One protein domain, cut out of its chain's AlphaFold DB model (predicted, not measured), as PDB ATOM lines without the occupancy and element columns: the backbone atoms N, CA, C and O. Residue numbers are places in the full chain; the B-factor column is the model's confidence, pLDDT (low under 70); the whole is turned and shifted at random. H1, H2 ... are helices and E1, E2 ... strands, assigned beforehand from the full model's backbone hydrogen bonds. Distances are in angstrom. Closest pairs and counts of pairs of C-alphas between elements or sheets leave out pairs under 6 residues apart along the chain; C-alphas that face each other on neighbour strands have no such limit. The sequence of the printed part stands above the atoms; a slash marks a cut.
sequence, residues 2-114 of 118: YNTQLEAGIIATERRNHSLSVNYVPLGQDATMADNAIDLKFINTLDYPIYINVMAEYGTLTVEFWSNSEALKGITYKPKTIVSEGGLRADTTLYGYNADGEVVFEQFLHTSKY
ATOM      1  N   TYR A   2      31.872  -2.267  40.462       97.12
ATOM      2  CA  TYR A   2      33.176  -2.277  41.155       97.12
ATOM      3  C   TYR A   2      34.223  -3.229  40.545       97.12
ATOM      4  O   TYR A   2      35.357  -2.828  40.317       97.12
ATOM      5  N   ASN A   3      33.845  -4.463  40.207       96.69
ATOM      6  CA  ASN A   3      34.789  -5.403  39.589       96.69
ATOM      7  C   ASN A   3      35.204  -4.979  38.176       96.69
ATOM      8  O   ASN A   3      36.393  -4.950  37.890       96.69
ATOM      9  N   THR A   4      34.256  -4.530  37.346       97.31
ATOM     10  CA  THR A   4      34.536  -3.945  36.021       97.31
ATOM     11  C   THR A   4      35.512  -2.764  36.115       97.31
ATOM     12  O   THR A   4      36.406  -2.614  35.290       97.31
ATOM     13  N   GLN A   5      35.372  -1.933  37.151       97.88
ATOM     14  CA  GLN A   5      36.273  -0.815  37.424       97.88
ATOM     15  C   GLN A   5      37.702  -1.296  37.744       97.88
ATOM     16  O   GLN A   5      38.666  -0.737  37.223       97.88
ATOM     17  N   LEU A   6      37.849  -2.345  38.561       98.12
ATOM     18  CA  LEU A   6      39.156  -2.940  38.863       98.12
ATOM     19  C   LEU A   6      39.796  -3.607  37.639       98.12
ATOM     20  O   LEU A   6      41.006  -3.509  37.461       98.12
ATOM     21  N   GLU A   7      39.000  -4.253  36.787       97.69
ATOM     22  CA  GLU A   7      39.458  -4.829  35.515       97.69
ATOM     23  C   GLU A   7      39.963  -3.753  34.540       97.69
ATOM     24  O   GLU A   7      40.893  -4.000  33.775       97.69
ATOM     25  N   ALA A   8      39.429  -2.531  34.632       97.94
ATOM     26  CA  ALA A   8      39.947  -1.357  33.928       97.94
ATOM     27  C   ALA A   8      41.207  -0.746  34.581       97.94
ATOM     28  O   ALA A   8      41.654   0.320  34.165       97.94
ATOM     29  N   GLY A   9      41.771  -1.375  35.619       98.00
ATOM     30  CA  GLY A   9      42.951  -0.880  36.335       98.00
ATOM     31  C   GLY A   9      42.685   0.338  37.224       98.00
ATOM     32  O   GLY A   9      43.630   0.978  37.682       98.00
ATOM     33  N   ILE A  10      41.416   0.678  37.479       98.31
ATOM     34  CA  ILE A  10      41.033   1.893  38.203       98.31
ATOM     35  C   ILE A  10      40.699   1.553  39.647       98.31
ATOM     36  O   ILE A  10      39.772   0.800  39.948       98.31
ATOM     37  N   ILE A  11      41.414   2.184  40.569       98.25
ATOM     38  CA  ILE A  11      41.228   1.981  42.004       98.25
ATOM     39  C   ILE A  11      40.184   2.961  42.534       98.25
ATOM     40  O   ILE A  11      40.154   4.134  42.162       98.25
ATOM     41  N   ALA A  12      39.299   2.464  43.398       98.06
ATOM     42  CA  ALA A  12      38.258   3.286  43.993       98.06
ATOM     43  C   ALA A  12      38.870   4.328  44.939       98.06
ATOM     44  O   ALA A  12      39.712   4.005  45.775       98.06
ATOM     45  N   THR A  13      38.408   5.570  44.835       97.62
ATOM     46  CA  THR A  13      38.718   6.631  45.801       97.62
ATOM     47  C   THR A  13      37.865   6.500  47.060       97.62
ATOM     48  O   THR A  13      38.264   6.947  48.128       97.62
ATOM     49  N   GLU A  14      36.690   5.877  46.941       97.44
ATOM     50  CA  GLU A  14      35.836   5.494  48.063       97.44
ATOM     51  C   GLU A  14      35.192   4.140  47.764       97.44
ATOM     52  O   GLU A  14      34.590   3.962  46.707       97.44
ATOM     53  N   ARG A  15      35.321   3.185  48.688       97.25
ATOM     54  CA  ARG A  15      34.654   1.881  48.621       97.25
ATOM     55  C   ARG A  15      34.414   1.353  50.028       97.25
ATOM     56  O   ARG A  15      35.306   1.410  50.874       97.25
ATOM     57  N   ARG A  16      33.252   0.736  50.256       97.06
ATOM     58  CA  ARG A  16      32.972  -0.072  51.456       97.06
ATOM     59  C   ARG A  16      32.380  -1.428  51.086       97.06
ATOM     60  O   ARG A  16      31.589  -1.509  50.153       97.06
ATOM     61  N   ASN A  17      32.758  -2.478  51.818       97.06
ATOM     62  CA  ASN A  17      32.117  -3.792  51.712       97.06
ATOM     63  C   ASN A  17      30.772  -3.823  52.446       97.06
ATOM     64  O   ASN A  17      30.545  -3.064  53.391       97.06
ATOM     65  N   HIS A  18      29.917  -4.764  52.062       96.06
ATOM     66  CA  HIS A  18      28.759  -5.174  52.842       96.06
ATOM     67  C   HIS A  18      29.199  -5.722  54.199       96.06
ATOM     68  O   HIS A  18      30.225  -6.393  54.322       96.06
ATOM     69  N   SER A  19      28.385  -5.497  55.232       94.81
ATOM     70  CA  SER A  19      28.650  -6.072  56.553       94.81
ATOM     71  C   SER A  19      28.463  -7.590  56.601       94.81
ATOM     72  O   SER A  19      29.030  -8.228  57.478       94.81
ATOM     73  N   LEU A  20      27.654  -8.158  55.706       95.62
ATOM     74  CA  LEU A  20      27.460  -9.601  55.534       95.62
ATOM     75  C   LEU A  20      28.013 -10.007  54.171       95.62
ATOM     76  O   LEU A  20      27.938  -9.222  53.227       95.62
ATOM     77  N   SER A  21      28.567 -11.213  54.065       93.62
ATOM     78  CA  SER A  21      29.035 -11.714  52.775       93.62
ATOM     79  C   SER A  21      27.867 -11.950  51.816       93.62
ATOM     80  O   SER A  21      26.764 -12.321  52.225       93.62
ATOM     81  N   VAL A  22      28.129 -11.737  50.529       92.69
ATOM     82  CA  VAL A  22      27.193 -11.972  49.425       92.69
ATOM     83  C   VAL A  22      27.762 -13.042  48.495       92.69
ATOM     84  O   VAL A  22      28.974 -13.148  48.347       92.69
ATOM     85  N   ASN A  23      26.895 -13.827  47.855       90.31
ATOM     86  CA  ASN A  23      27.326 -15.011  47.096       90.31
ATOM     87  C   ASN A  23      27.568 -14.751  45.599       90.31
ATOM     88  O   ASN A  23      28.034 -15.642  44.898       90.31
ATOM     89  N   TYR A  24      27.233 -13.561  45.091       88.19
ATOM     90  CA  TYR A  24      27.327 -13.242  43.660       88.19
ATOM     91  C   TYR A  24      28.693 -12.668  43.238       88.19
ATOM     92  O   TYR A  24      28.930 -12.470  42.050       88.19
ATOM     93  N   VAL A  25      29.594 -12.404  44.188       93.31
ATOM     94  CA  VAL A  25      30.982 -11.974  43.946       93.31
ATOM     95  C   VAL A  25      31.925 -12.644  44.947       93.31
ATOM     96  O   VAL A  25      31.493 -12.982  46.051       93.31
ATOM     97  N   PRO A  26      33.216 -12.820  44.612       95.31
ATOM     98  CA  PRO A  26      34.208 -13.287  45.572       95.31
ATOM     99  C   PRO A  26      34.287 -12.387  46.811       95.31
ATOM    100  O   PRO A  26      34.101 -11.169  46.736       95.31
ATOM    101  N   LEU A  27      34.646 -12.972  47.956       96.69
ATOM    102  CA  LEU A  27      34.909 -12.197  49.167       96.69
ATOM    103  C   LEU A  27      35.976 -11.126  48.897       96.69
ATOM    104  O   LEU A  27      37.001 -11.372  48.260       96.69
ATOM    105  N   GLY A  28      35.715  -9.921  49.396       96.62
ATOM    106  CA  GLY A  28      36.595  -8.761  49.269       96.62
ATOM    107  C   GLY A  28      36.422  -7.990  47.962       96.62
ATOM    108  O   GLY A  28      37.007  -6.921  47.812       96.62
ATOM    109  N   GLN A  29      35.592  -8.495  47.048       97.00
ATOM    110  CA  GLN A  29      35.346  -7.923  45.725       97.00
ATOM    111  C   GLN A  29      33.919  -7.376  45.568       97.00
ATOM    112  O   GLN A  29      33.428  -7.149  44.464       97.00
ATOM    113  N   ASP A  30      33.228  -7.154  46.679       96.88
ATOM    114  CA  ASP A  30      31.938  -6.481  46.720       96.88
ATOM    115  C   ASP A  30      32.105  -4.974  46.965       96.88
ATOM    116  O   ASP A  30      33.140  -4.501  47.433       96.88
ATOM    117  N   ALA A  31      31.073  -4.197  46.675       96.38
ATOM    118  CA  ALA A  31      30.949  -2.823  47.135       96.38
ATOM    119  C   ALA A  31      29.483  -2.591  47.493       96.38
ATOM    120  O   ALA A  31      28.598  -3.100  46.806       96.38
ATOM    121  N   THR A  32      29.232  -1.864  48.576       94.62
ATOM    122  CA  THR A  32      27.883  -1.511  49.018       94.62
ATOM    123  C   THR A  32      27.625  -0.027  48.801       94.62
ATOM    124  O   THR A  32      28.562   0.762  48.688       94.62
ATOM    125  N   MET A  33      26.351   0.344  48.760       93.50
ATOM    126  CA  MET A  33      25.909   1.730  48.717       93.50
ATOM    127  C   MET A  33      24.751   1.928  49.694       93.50
ATOM    128  O   MET A  33      24.016   0.989  50.007       93.50
ATOM    129  N   ALA A  34      24.602   3.147  50.189       90.75
ATOM    130  CA  ALA A  34      23.492   3.563  51.025       90.75
ATOM    131  C   ALA A  34      23.251   5.051  50.791       90.75
ATOM    132  O   ALA A  34      24.187   5.849  50.913       90.75
ATOM    133  N   ASP A  35      22.007   5.412  50.483       88.75
ATOM    134  CA  ASP A  35      21.626   6.790  50.185       88.75
ATOM    135  C   ASP A  35      22.139   7.751  51.261       88.75
ATOM    136  O   ASP A  35      21.919   7.558  52.458       88.75
ATOM    137  N   ASN A  36      22.839   8.798  50.821       87.44
ATOM    138  CA  ASN A  36      23.430   9.837  51.669       87.44
ATOM    139  C   ASN A  36      24.459   9.348  52.717       87.44
ATOM    140  O   ASN A  36      24.759  10.096  53.647       87.44
ATOM    141  N   ALA A  37      25.010   8.130  52.600       91.00
ATOM    142  CA  ALA A  37      25.921   7.582  53.615       91.00
ATOM    143  C   ALA A  37      27.101   6.754  53.081       91.00
ATOM    144  O   ALA A  37      28.211   6.872  53.608       91.00
ATOM    145  N   ILE A  38      26.878   5.869  52.108       92.75
ATOM    146  CA  ILE A  38      27.920   5.002  51.543       92.75
ATOM    147  C   ILE A  38      27.823   5.074  50.032       92.75
ATOM    148  O   ILE A  38      26.750   4.853  49.477       92.75
ATOM    149  N   ASP A  39      28.950   5.325  49.382       94.31
ATOM    150  CA  ASP A  39      29.008   5.410  47.935       94.31
ATOM    151  C   ASP A  39      30.255   4.698  47.391       94.31
ATOM    152  O   ASP A  39      31.238   4.481  48.108       94.31
ATOM    153  N   LEU A  40      30.203   4.322  46.116       96.56
ATOM    154  CA  LEU A  40      31.360   3.855  45.363       96.56
ATOM    155  C   LEU A  40      31.834   4.998  44.473       96.56
ATOM    156  O   LEU A  40      31.156   5.370  43.519       96.56
ATOM    157  N   LYS A  41      33.032   5.517  44.746       97.00
ATOM    158  CA  LYS A  41      33.622   6.613  43.969       97.00
ATOM    159  C   LYS A  41      34.939   6.188  43.360       97.00
ATOM    160  O   LYS A  41      35.741   5.501  43.993       97.00
ATOM    161  N   PHE A  42      35.175   6.643  42.141       97.81
ATOM    162  CA  PHE A  42      36.434   6.478  41.437       97.81
ATOM    163  C   PHE A  42      36.626   7.622  40.449       97.81
ATOM    164  O   PHE A  42      35.675   8.302  40.062       97.81
ATOM    165  N   ILE A  43      37.873   7.829  40.049       97.88
ATOM    166  CA  ILE A  43      38.259   8.823  39.052       97.88
ATOM    167  C   ILE A  43      38.776   8.054  37.845       97.88
ATOM    168  O   ILE A  43      39.536   7.101  38.007       97.88
ATOM    169  N   ASN A  44      38.374   8.457  36.639       98.00
ATOM    170  CA  ASN A  44      39.001   7.936  35.432       98.00
ATOM    171  C   ASN A  44      40.480   8.349  35.417       98.00
ATOM    172  O   ASN A  44      40.790   9.523  35.230       98.00
ATOM    173  N   THR A  45      41.370   7.385  35.636       97.19
ATOM    174  CA  THR A  45      42.826   7.580  35.625       97.19
ATOM    175  C   THR A  45      43.458   7.212  34.282       97.19
ATOM    176  O   THR A  45      44.680   7.243  34.163       97.19
ATOM    177  N   LEU A  46      42.653   6.820  33.291       97.56
ATOM    178  CA  LEU A  46      43.125   6.488  31.952       97.56
ATOM    179  C   LEU A  46      43.353   7.770  31.145       97.56
ATOM    180  O   LEU A  46      42.636   8.758  31.300       97.56
ATOM    181  N   ASP A  47      44.287   7.708  30.196       98.06
ATOM    182  CA  ASP A  47      44.544   8.790  29.232       98.06
ATOM    183  C   ASP A  47      43.381   8.971  28.221       98.06
ATOM    184  O   ASP A  47      43.396   9.876  27.386       98.06
ATOM    185  N   TYR A  48      42.362   8.108  28.293       98.25
ATOM    186  CA  TYR A  48      41.222   8.033  27.383       98.25
ATOM    187  C   TYR A  48      39.891   8.098  28.147       98.25
ATOM    188  O   TYR A  48      39.821   7.690  29.310       98.25
ATOM    189  N   PRO A  49      38.802   8.573  27.513       98.12
ATOM    190  CA  PRO A  49      37.477   8.534  28.121       98.12
ATOM    191  C   PRO A  49      36.995   7.095  28.329       98.12
ATOM    192  O   PRO A  49      37.356   6.184  27.581       98.12
ATOM    193  N   ILE A  50      36.123   6.914  29.319       98.06
ATOM    194  CA  ILE A  50      35.430   5.651  29.577       98.06
ATOM    195  C   ILE A  50      33.960   5.850  29.245       98.06
ATOM    196  O   ILE A  50      33.311   6.748  29.782       98.06
ATOM    197  N   TYR A  51      33.434   4.987  28.389       98.06
ATOM    198  CA  TYR A  51      32.005   4.811  28.219       98.06
ATOM    199  C   TYR A  51      31.539   3.674  29.127       98.06
ATOM    200  O   TYR A  51      32.042   2.553  29.044       98.06
ATOM    201  N   ILE A  52      30.594   3.975  30.014       97.69
ATOM    202  CA  ILE A  52      30.010   2.989  30.923       97.69
ATOM    203  C   ILE A  52      28.677   2.550  30.324       97.69
ATOM    204  O   ILE A  52      27.723   3.326  30.297       97.69
ATOM    205  N   ASN A  53      28.624   1.307  29.854       97.56
ATOM    206  CA  ASN A  53      27.402   0.680  29.371       97.56
ATOM    207  C   ASN A  53      26.776  -0.151  30.492       97.56
ATOM    208  O   ASN A  53      27.473  -0.914  31.166       97.56
ATOM    209  N   VAL A  54      25.465  -0.020  30.685       96.94
ATOM    210  CA  VAL A  54      24.733  -0.763  31.713       96.94
ATOM    211  C   VAL A  54      23.466  -1.344  31.110       96.94
ATOM    212  O   VAL A  54      22.656  -0.619  30.539       96.94
ATOM    213  N   MET A  55      23.288  -2.652  31.270       97.50
ATOM    214  CA  MET A  55      22.124  -3.389  30.783       97.50
ATOM    215  C   MET A  55      21.466  -4.125  31.946       97.50
ATOM    216  O   MET A  55      22.146  -4.814  32.705       97.50
ATOM    217  N   ALA A  56      20.148  -3.981  32.085       96.81
ATOM    218  CA  ALA A  56      19.349  -4.674  33.089       96.81
ATOM    219  C   ALA A  56      18.300  -5.547  32.389       96.81
ATOM    220  O   ALA A  56      17.342  -5.024  31.819       96.81
ATOM    221  N   GLU A  57      18.478  -6.867  32.423       96.19
ATOM    222  CA  GLU A  57      17.595  -7.822  31.743       96.19
ATOM    223  C   GLU A  57      17.487  -9.129  32.544       96.19
ATOM    224  O   GLU A  57      18.462  -9.585  33.136       96.19
ATOM    225  N   TYR A  58      16.290  -9.722  32.610       94.44
ATOM    226  CA  TYR A  58      16.008 -10.990  33.313       94.44
ATOM    227  C   TYR A  58      16.568 -11.085  34.750       94.44
ATOM    228  O   TYR A  58      17.043 -12.135  35.176       94.44
ATOM    229  N   GLY A  59      16.533  -9.984  35.508       91.25
ATOM    230  CA  GLY A  59      17.060  -9.941  36.880       91.25
ATOM    231  C   GLY A  59      18.589  -9.894  36.977       91.25
ATOM    232  O   GLY A  59      19.132 -10.012  38.072       91.25
ATOM    233  N   THR A  60      19.282  -9.699  35.855       91.44
ATOM    234  CA  THR A  60      20.734  -9.531  35.779       91.44
ATOM    235  C   THR A  60      21.076  -8.089  35.430       91.44
ATOM    236  O   THR A  60      20.433  -7.480  34.576       91.44
ATOM    237  N   LEU A  61      22.105  -7.551  36.086       92.06
ATOM    238  CA  LEU A  61      22.700  -6.259  35.762       92.06
ATOM    239  C   LEU A  61      24.111  -6.481  35.213       92.06
ATOM    240  O   LEU A  61      25.010  -6.882  35.957       92.06
ATOM    241  N   THR A  62      24.310  -6.182  33.935       95.38
ATOM    242  CA  THR A  62      25.615  -6.244  33.270       95.38
ATOM    243  C   THR A  62      26.188  -4.839  33.163       95.38
ATOM    244  O   THR A  62      25.497  -3.910  32.745       95.38
ATOM    245  N   VAL A  63      27.452  -4.676  33.554       96.81
ATOM    246  CA  VAL A  63      28.178  -3.404  33.473       96.81
ATOM    247  C   VAL A  63      29.453  -3.619  32.680       96.81
ATOM    248  O   VAL A  63      30.257  -4.479  33.036       96.81
ATOM    249  N   GLU A  64      29.655  -2.799  31.658       97.75
ATOM    250  CA  GLU A  64      30.814  -2.861  30.773       97.75
ATOM    251  C   GLU A  64      31.483  -1.492  30.708       97.75
ATOM    252  O   GLU A  64      30.815  -0.459  30.605       97.75
ATOM    253  N   PHE A  65      32.812  -1.484  30.759       97.94
ATOM    254  CA  PHE A  65      33.613  -0.287  30.541       97.94
ATOM    255  C   PHE A  65      34.251  -0.394  29.163       97.94
ATOM    256  O   PHE A  65      34.980  -1.341  28.880       97.94
ATOM    257  N   TRP A  66      33.979   0.588  28.313       98.00
ATOM    258  CA  TRP A  66      34.526   0.685  26.968       98.00
ATOM    259  C   TRP A  66      35.467   1.886  26.901       98.00
ATOM    260  O   TRP A  66      35.154   2.962  27.412       98.00
ATOM    261  N   SER A  67      36.624   1.718  26.272       98.06
ATOM    262  CA  SER A  67      37.594   2.793  26.055       98.06
ATOM    263  C   SER A  67      38.412   2.511  24.792       98.06
ATOM    264  O   SER A  67      38.091   1.605  24.022       98.06
ATOM    265  N   ASN A  68      39.458   3.300  24.558       98.12
ATOM    266  CA  ASN A  68      40.421   3.039  23.495       98.12
ATOM    267  C   ASN A  68      41.143   1.695  23.735       98.12
ATOM    268  O   ASN A  68      41.418   1.351  24.884       98.12
ATOM    269  N   SER A  69      41.478   0.951  22.673       96.06
ATOM    270  CA  SER A  69      42.191  -0.335  22.790       96.06
ATOM    271  C   SER A  69      43.532  -0.207  23.513       96.06
ATOM    272  O   SER A  69      43.942  -1.119  24.225       96.06
ATOM    273  N   GLU A  70      44.177   0.954  23.397       97.31
ATOM    274  CA  GLU A  70      45.465   1.248  24.022       97.31
ATOM    275  C   GLU A  70      45.335   1.750  25.466       97.31
ATOM    276  O   GLU A  70      46.345   2.034  26.113       97.31
ATOM    277  N   ALA A  71      44.115   1.874  26.007       97.75
ATOM    278  CA  ALA A  71      43.891   2.516  27.301       97.75
ATOM    279  C   ALA A  71      44.586   1.801  28.466       97.75
ATOM    280  O   ALA A  71      45.059   2.459  29.391       97.75
ATOM    281  N   LEU A  72      44.707   0.472  28.394       97.56
ATOM    282  CA  LEU A  72      45.391  -0.333  29.410       97.56
ATOM    283  C   LEU A  72      46.859  -0.623  29.075       97.56
ATOM    284  O   LEU A  72      47.525  -1.319  29.836       97.56
ATOM    285  N   LYS A  73      47.382  -0.106  27.953       96.94
ATOM    286  CA  LYS A  73      48.797  -0.242  27.556       96.94
ATOM    287  C   LYS A  73      49.284  -1.702  27.560       96.94
ATOM    288  O   LYS A  73      50.403  -1.994  27.973       96.94
ATOM    289  N   GLY A  74      48.417  -2.626  27.138       96.88
ATOM    290  CA  GLY A  74      48.696  -4.066  27.107       96.88
ATOM    291  C   GLY A  74      48.678  -4.773  28.470       96.88
ATOM    292  O   GLY A  74      49.040  -5.946  28.536       96.88
ATOM    293  N   ILE A  75      48.262  -4.100  29.549       98.38
ATOM    294  CA  ILE A  75      48.183  -4.678  30.895       98.38
ATOM    295  C   ILE A  75      46.786  -5.256  31.140       98.38
ATOM    296  O   ILE A  75      45.774  -4.589  30.937       98.38
ATOM    297  N   THR A  76      46.724  -6.492  31.634       98.44
ATOM    298  CA  THR A  76      45.481  -7.110  32.119       98.44
ATOM    299  C   THR A  76      45.415  -7.028  33.637       98.44
ATOM    300  O   THR A  76      46.286  -7.575  34.312       98.44
ATOM    301  N   TYR A  77      44.368  -6.416  34.190       98.56
ATOM    302  CA  TYR A  77      44.191  -6.286  35.636       98.56
ATOM    303  C   TYR A  77      43.263  -7.360  36.208       98.56
ATOM    304  O   TYR A  77      42.210  -7.648  35.643       98.56
ATOM    305  N   LYS A  78      43.649  -7.964  37.338       98.19
ATOM    306  CA  LYS A  78      42.847  -8.962  38.060       98.19
ATOM    307  C   LYS A  78      42.989  -8.799  39.575       98.19
ATOM    308  O   LYS A  78      44.113  -8.864  40.086       98.19
ATOM    309  N   PRO A  79      41.886  -8.633  40.323       98.00
ATOM    310  CA  PRO A  79      41.937  -8.671  41.774       98.00
ATOM    311  C   PRO A  79      42.138 -10.105  42.275       98.00
ATOM    312  O   PRO A  79      41.511 -11.051  41.793       98.00
ATOM    313  N   LYS A  80      42.981 -10.269  43.291       97.88
ATOM    314  CA  LYS A  80      43.129 -11.513  44.051       97.88
ATOM    315  C   LYS A  80      42.830 -11.241  45.513       97.88
ATOM    316  O   LYS A  80      43.270 -10.233  46.059       97.88
ATOM    317  N   THR A  81      42.100 -12.159  46.138       98.25
ATOM    318  CA  THR A  81      41.736 -12.049  47.549       98.25
ATOM    319  C   THR A  81      42.300 -13.217  48.343       98.25
ATOM    320  O   THR A  81      42.090 -14.374  47.983       98.25
ATOM    321  N   ILE A  82      42.963 -12.909  49.453       98.31
ATOM    322  CA  ILE A  82      43.324 -13.877  50.487       98.31
ATOM    323  C   ILE A  82      42.240 -13.829  51.561       98.31
ATOM    324  O   ILE A  82      42.001 -12.792  52.180       98.31
ATOM    325  N   VAL A  83      41.564 -14.956  51.766       97.88
ATOM    326  CA  VAL A  83      40.498 -15.095  52.762       97.88
ATOM    327  C   VAL A  83      41.062 -15.729  54.030       97.88
ATOM    328  O   VAL A  83      41.812 -16.700  53.971       97.88
ATOM    329  N   SER A  84      40.686 -15.185  55.182       97.75
ATOM    330  CA  SER A  84      41.097 -15.657  56.503       97.75
ATOM    331  C   SER A  84      39.941 -15.546  57.506       97.75
ATOM    332  O   SER A  84      38.814 -15.202  57.142       97.75
ATOM    333  N   GLU A  85      40.192 -15.921  58.767       95.94
ATOM    334  CA  GLU A  85      39.200 -15.858  59.856       95.94
ATOM    335  C   GLU A  85      37.881 -16.584  59.515       95.94
ATOM    336  O   GLU A  85      36.788 -16.079  59.756       95.94
ATOM    337  N   GLY A  86      37.972 -17.760  58.882       93.44
ATOM    338  CA  GLY A  86      36.794 -18.556  58.517       93.44
ATOM    339  C   GLY A  86      35.877 -17.896  57.479       93.44
ATOM    340  O   GLY A  86      34.690 -18.199  57.444       93.44
ATOM    341  N   GLY A  87      36.401 -16.983  56.654       94.12
ATOM    342  CA  GLY A  87      35.606 -16.243  55.667       94.12
ATOM    343  C   GLY A  87      35.159 -14.858  56.131       94.12
ATOM    344  O   GLY A  87      34.535 -14.133  55.360       94.12
ATOM    345  N   LEU A  88      35.489 -14.467  57.365       96.88
ATOM    346  CA  LEU A  88      35.101 -13.171  57.927       96.88
ATOM    347  C   LEU A  88      36.083 -12.049  57.589       96.88
ATOM    348  O   LEU A  88      35.734 -10.877  57.727       96.88
ATOM    349  N   ARG A  89      37.278 -12.385  57.099       98.06
ATOM    350  CA  ARG A  89      38.284 -11.425  56.644       98.06
ATOM    351  C   ARG A  89      38.728 -11.745  55.221       98.06
ATOM    352  O   ARG A  89      38.968 -12.900  54.880       98.06
ATOM    353  N   ALA A  90      38.858 -10.709  54.398       98.38
ATOM    354  CA  ALA A  90      39.262 -10.828  53.003       98.38
ATOM    355  C   ALA A  90      40.190  -9.668  52.606       98.38
ATOM    356  O   ALA A  90      39.752  -8.519  52.549       98.38
ATOM    357  N   ASP A  91      41.460  -9.973  52.355       98.56
ATOM    358  CA  ASP A  91      42.499  -9.022  51.956       98.56
ATOM    359  C   ASP A  91      42.665  -9.050  50.434       98.56
ATOM    360  O   ASP A  91      43.036 -10.082  49.874       98.56
ATOM    361  N   THR A  92      42.351  -7.940  49.758       98.62
ATOM    362  CA  THR A  92      42.302  -7.872  48.289       98.62
ATOM    363  C   THR A  92      43.428  -7.008  47.728       98.62
ATOM    364  O   THR A  92      43.600  -5.854  48.122       98.62
ATOM    365  N   THR A  93      44.140  -7.555  46.745       98.75
ATOM    366  CA  THR A  93      45.222  -6.905  45.996       98.75
ATOM    367  C   THR A  93      44.886  -6.923  44.509       98.75
ATOM    368  O   THR A  93      44.435  -7.943  43.985       98.75
ATOM    369  N   LEU A  94      45.098  -5.805  43.818       98.75
ATOM    370  CA  LEU A  94      44.994  -5.718  42.365       98.75
ATOM    371  C   LEU A  94      46.347  -6.035  41.736       98.75
ATOM    372  O   LEU A  94      47.344  -5.394  42.060       98.75
ATOM    373  N   TYR A  95      46.361  -6.995  40.817       98.81
ATOM    374  CA  TYR A  95      47.536  -7.342  40.029       98.81
ATOM    375  C   TYR A  95      47.330  -6.931  38.575       98.81
ATOM    376  O   TYR A  95      46.247  -7.147  38.037       98.81
ATOM    377  N   GLY A  96      48.362  -6.382  37.940       98.69
ATOM    378  CA  GLY A  96      48.422  -6.152  36.500       98.69
ATOM    379  C   GLY A  96      49.476  -7.046  35.857       98.69
ATOM    380  O   GLY A  96      50.597  -7.151  36.360       98.69
ATOM    381  N   TYR A  97      49.097  -7.688  34.757       98.75
ATOM    382  CA  TYR A  97      49.907  -8.655  34.026       98.75
ATOM    383  C   TYR A  97      50.251  -8.134  32.635       98.75
ATOM    384  O   TYR A  97      49.360  -7.626  31.951       98.75
ATOM    385  N   ASN A  98      51.506  -8.282  32.210       98.19
ATOM    386  CA  ASN A  98      51.885  -8.069  30.811       98.19
ATOM    387  C   ASN A  98      51.453  -9.262  29.931       98.19
ATOM    388  O   ASN A  98      50.876 -10.240  30.415       98.19
ATOM    389  N   ALA A  99      51.738  -9.185  28.628       97.00
ATOM    390  CA  ALA A  99      51.399 -10.233  27.663       97.00
ATOM    391  C   ALA A  99      52.079 -11.586  27.955       97.00
ATOM    392  O   ALA A  99      51.510 -12.630  27.635       97.00
ATOM    393  N   ASP A 100      53.245 -11.571  28.604       97.69
ATOM    394  CA  ASP A 100      53.996 -12.769  28.999       97.69
ATOM    395  C   ASP A 100      53.459 -13.402  30.301       97.69
ATOM    396  O   ASP A 100      53.908 -14.468  30.724       97.69
ATOM    397  N   GLY A 101      52.460 -12.776  30.937       97.31
ATOM    398  CA  GLY A 101      51.864 -13.234  32.190       97.31
ATOM    399  C   GLY A 101      52.664 -12.853  33.437       97.31
ATOM    400  O   GLY A 101      52.356 -13.327  34.533       97.31
ATOM    401  N   GLU A 102      53.665 -11.987  33.300       98.25
ATOM    402  CA  GLU A 102      54.461 -11.472  34.407       98.25
ATOM    403  C   GLU A 102      53.713 -10.350  35.132       98.25
ATOM    404  O   GLU A 102      53.005  -9.545  34.522       98.25
ATOM    405  N   VAL A 103      53.885 -10.276  36.452       98.44
ATOM    406  CA  VAL A 103      53.318  -9.193  37.261       98.44
ATOM    407  C   VAL A 103      54.131  -7.925  37.031       98.44
ATOM    408  O   VAL A 103      55.301  -7.858  37.399       98.44
ATOM    409  N   VAL A 104      53.489  -6.905  36.470       98.38
ATOM    410  CA  VAL A 104      54.076  -5.573  36.226       98.38
ATOM    411  C   VAL A 104      53.423  -4.477  37.068       98.38
ATOM    412  O   VAL A 104      53.897  -3.345  37.106       98.38
ATOM    413  N   PHE A 105      52.336  -4.813  37.760       98.44
ATOM    414  CA  PHE A 105      51.650  -3.942  38.703       98.44
ATOM    415  C   PHE A 105      51.116  -4.772  39.869       98.44
ATOM    416  O   PHE A 105      50.522  -5.830  39.668       98.44
ATOM    417  N   GLU A 106      51.289  -4.269  41.084       98.44
ATOM    418  CA  GLU A 106      50.725  -4.851  42.295       98.44
ATOM    419  C   GLU A 106      50.351  -3.727  43.255       98.44
ATOM    420  O   GLU A 106      51.185  -2.890  43.602       98.44
ATOM    421  N   GLN A 107      49.096  -3.713  43.699       98.44
ATOM    422  CA  GLN A 107      48.642  -2.761  44.701       98.44
ATOM    423  C   GLN A 107      47.632  -3.395  45.646       98.44
ATOM    424  O   GLN A 107      46.557  -3.839  45.238       98.44
ATOM    425  N   PHE A 108      47.963  -3.398  46.938       98.50
ATOM    426  CA  PHE A 108      46.992  -3.716  47.976       98.50
ATOM    427  C   PHE A 108      45.862  -2.682  47.951       98.50
ATOM    428  O   PHE A 108      46.120  -1.477  47.962       98.50
ATOM    429  N   LEU A 109      44.617  -3.158  47.910       98.19
ATOM    430  CA  LEU A 109      43.441  -2.297  47.852       98.19
ATOM    431  C   LEU A 109      42.878  -2.062  49.254       98.19
ATOM    432  O   LEU A 109      42.820  -0.926  49.724       98.19
ATOM    433  N   HIS A 110      42.459  -3.134  49.930       98.12
ATOM    434  CA  HIS A 110      41.741  -3.045  51.202       98.12
ATOM    435  C   HIS A 110      41.598  -4.405  51.889       98.12
ATOM    436  O   HIS A 110      41.670  -5.469  51.273       98.12
ATOM    437  N   THR A 111      41.275  -4.341  53.180       98.31
ATOM    438  CA  THR A 111      40.729  -5.458  53.957       98.31
ATOM    439  C   THR A 111      39.214  -5.303  54.065       98.31
ATOM    440  O   THR A 111      38.731  -4.291  54.572       98.31
ATOM    441  N   SER A 112      38.455  -6.321  53.670       98.19
ATOM    442  CA  SER A 112      37.021  -6.423  53.966       98.19
ATOM    443  C   SER A 112      36.791  -7.291  55.198       98.19
ATOM    444  O   SER A 112      37.439  -8.328  55.357       98.19
ATOM    445  N   LYS A 113      35.860  -6.867  56.058       97.69
ATOM    446  CA  LYS A 113      35.442  -7.603  57.258       97.69
ATOM    447  C   LYS A 113      33.940  -7.853  57.238       97.69
ATOM    448  O   LYS A 113      33.176  -6.905  57.050       97.69
ATOM    449  N   TYR A 114      33.539  -9.091  57.492       97.38
ATOM    450  CA  TYR A 114      32.146  -9.531  57.499       97.38
ATOM    451  C   TYR A 114      31.726 -10.010  58.885       97.38
ATOM    452  O   TYR A 114      32.544 -10.440  59.698       97.38
TER     453      TYR A 114
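This is residues 2 to 114 of the 118 residues of the protein "Vanomycin resistance protein VanB" of Turicibacter sanguinis (UniProt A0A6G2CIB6). A twisted sheet of three strands, E4, E5 and E6, makes one wall; the short helix H1 packs on it near the middle of the domain, and the hairpin E2 and E3 lies on the far side of H1, with its tip, residues 56 to 61, sticking out. A long unnamed stretch, residues 15 to 50, loops out and back on the side of the sheet where H1 lies, and its residues 41 to 42 pair with the short strand E1. The printed part has 113 residues with one named helix and six named strands, in the order H1 E1 E2 E3 E4 E5 E6; under half of the residues are in named elements, and the class is mostly strand. The sheet has the order E4, E5, E6, antiparallel throughout. The whole is compact, with a radius of gyration of the C-alphas of 14.9 A and spans of 38 by 33 by 28 A.

E4 is residues 76 to 84, 26.2 A from first to last C-alpha; E5 is residues 89 to 97, 25.6 A; E6 is residues 103 to 113, 26.9 A, and ends with C-alpha 113 at (35.442, -7.603, 57.258). H1 is residues 2 to 7, 8.8 A, and begins with C-alpha 2 at (33.176, -2.277, 41.155). E2 is residues 51 to 57, 19.5 A, and E3 is residues 60 to 66, 19.3 A; C-alpha 57 is at (17.595, -7.822, 31.743). E1 is residues 12 to 14, 5.2 A.

E4, E5 and E6 form a meander, each strand the antiparallel neighbour of the one before. E4 and E5 are a hairpin at 158 degrees, with N 80 and O 93 2.8 A apart, within hydrogen-bond range. E5 and E6 are a hairpin at 163 degrees, with N 94 and O 107 within range at 2.8 A. H1 is on this sheet, at a height over the sheet of 7.3 A. It lies only just over E4, with 3 of its 6 C-alphas on that strand, and runs along the strands, at 18 degrees to E4 on the local plane. The closest C-alphas of H1 and E4 are those of Glu 7 and Tyr 77, 5.0 A apart. The closest C-alphas of H1 and E3 are those of Thr 4 and Glu 64, 6.5 A apart. E2 and E3 are a hairpin, antiparallel at 164 degrees, with N 53 and O 64 within range at 2.9 A. E3 and E4 are apart, and H1 and E2 are apart. E1 pairs with no named strand; its residues 12 to 14 pair with residues 41 to 42, antiparallel. In H1 every O i to N i+4 pair is within hydrogen-bond range.

The two C-alphas farthest apart are those of Asn 36 and Asp 100, at 44.3 A. The printed part has no cut. The link from E1 to E2, 36 residues, is long; that from E3 to E4, 9 residues, is short but not tight. The mean pLDDT of the printed part is 96.7, and no printed residue is under 70.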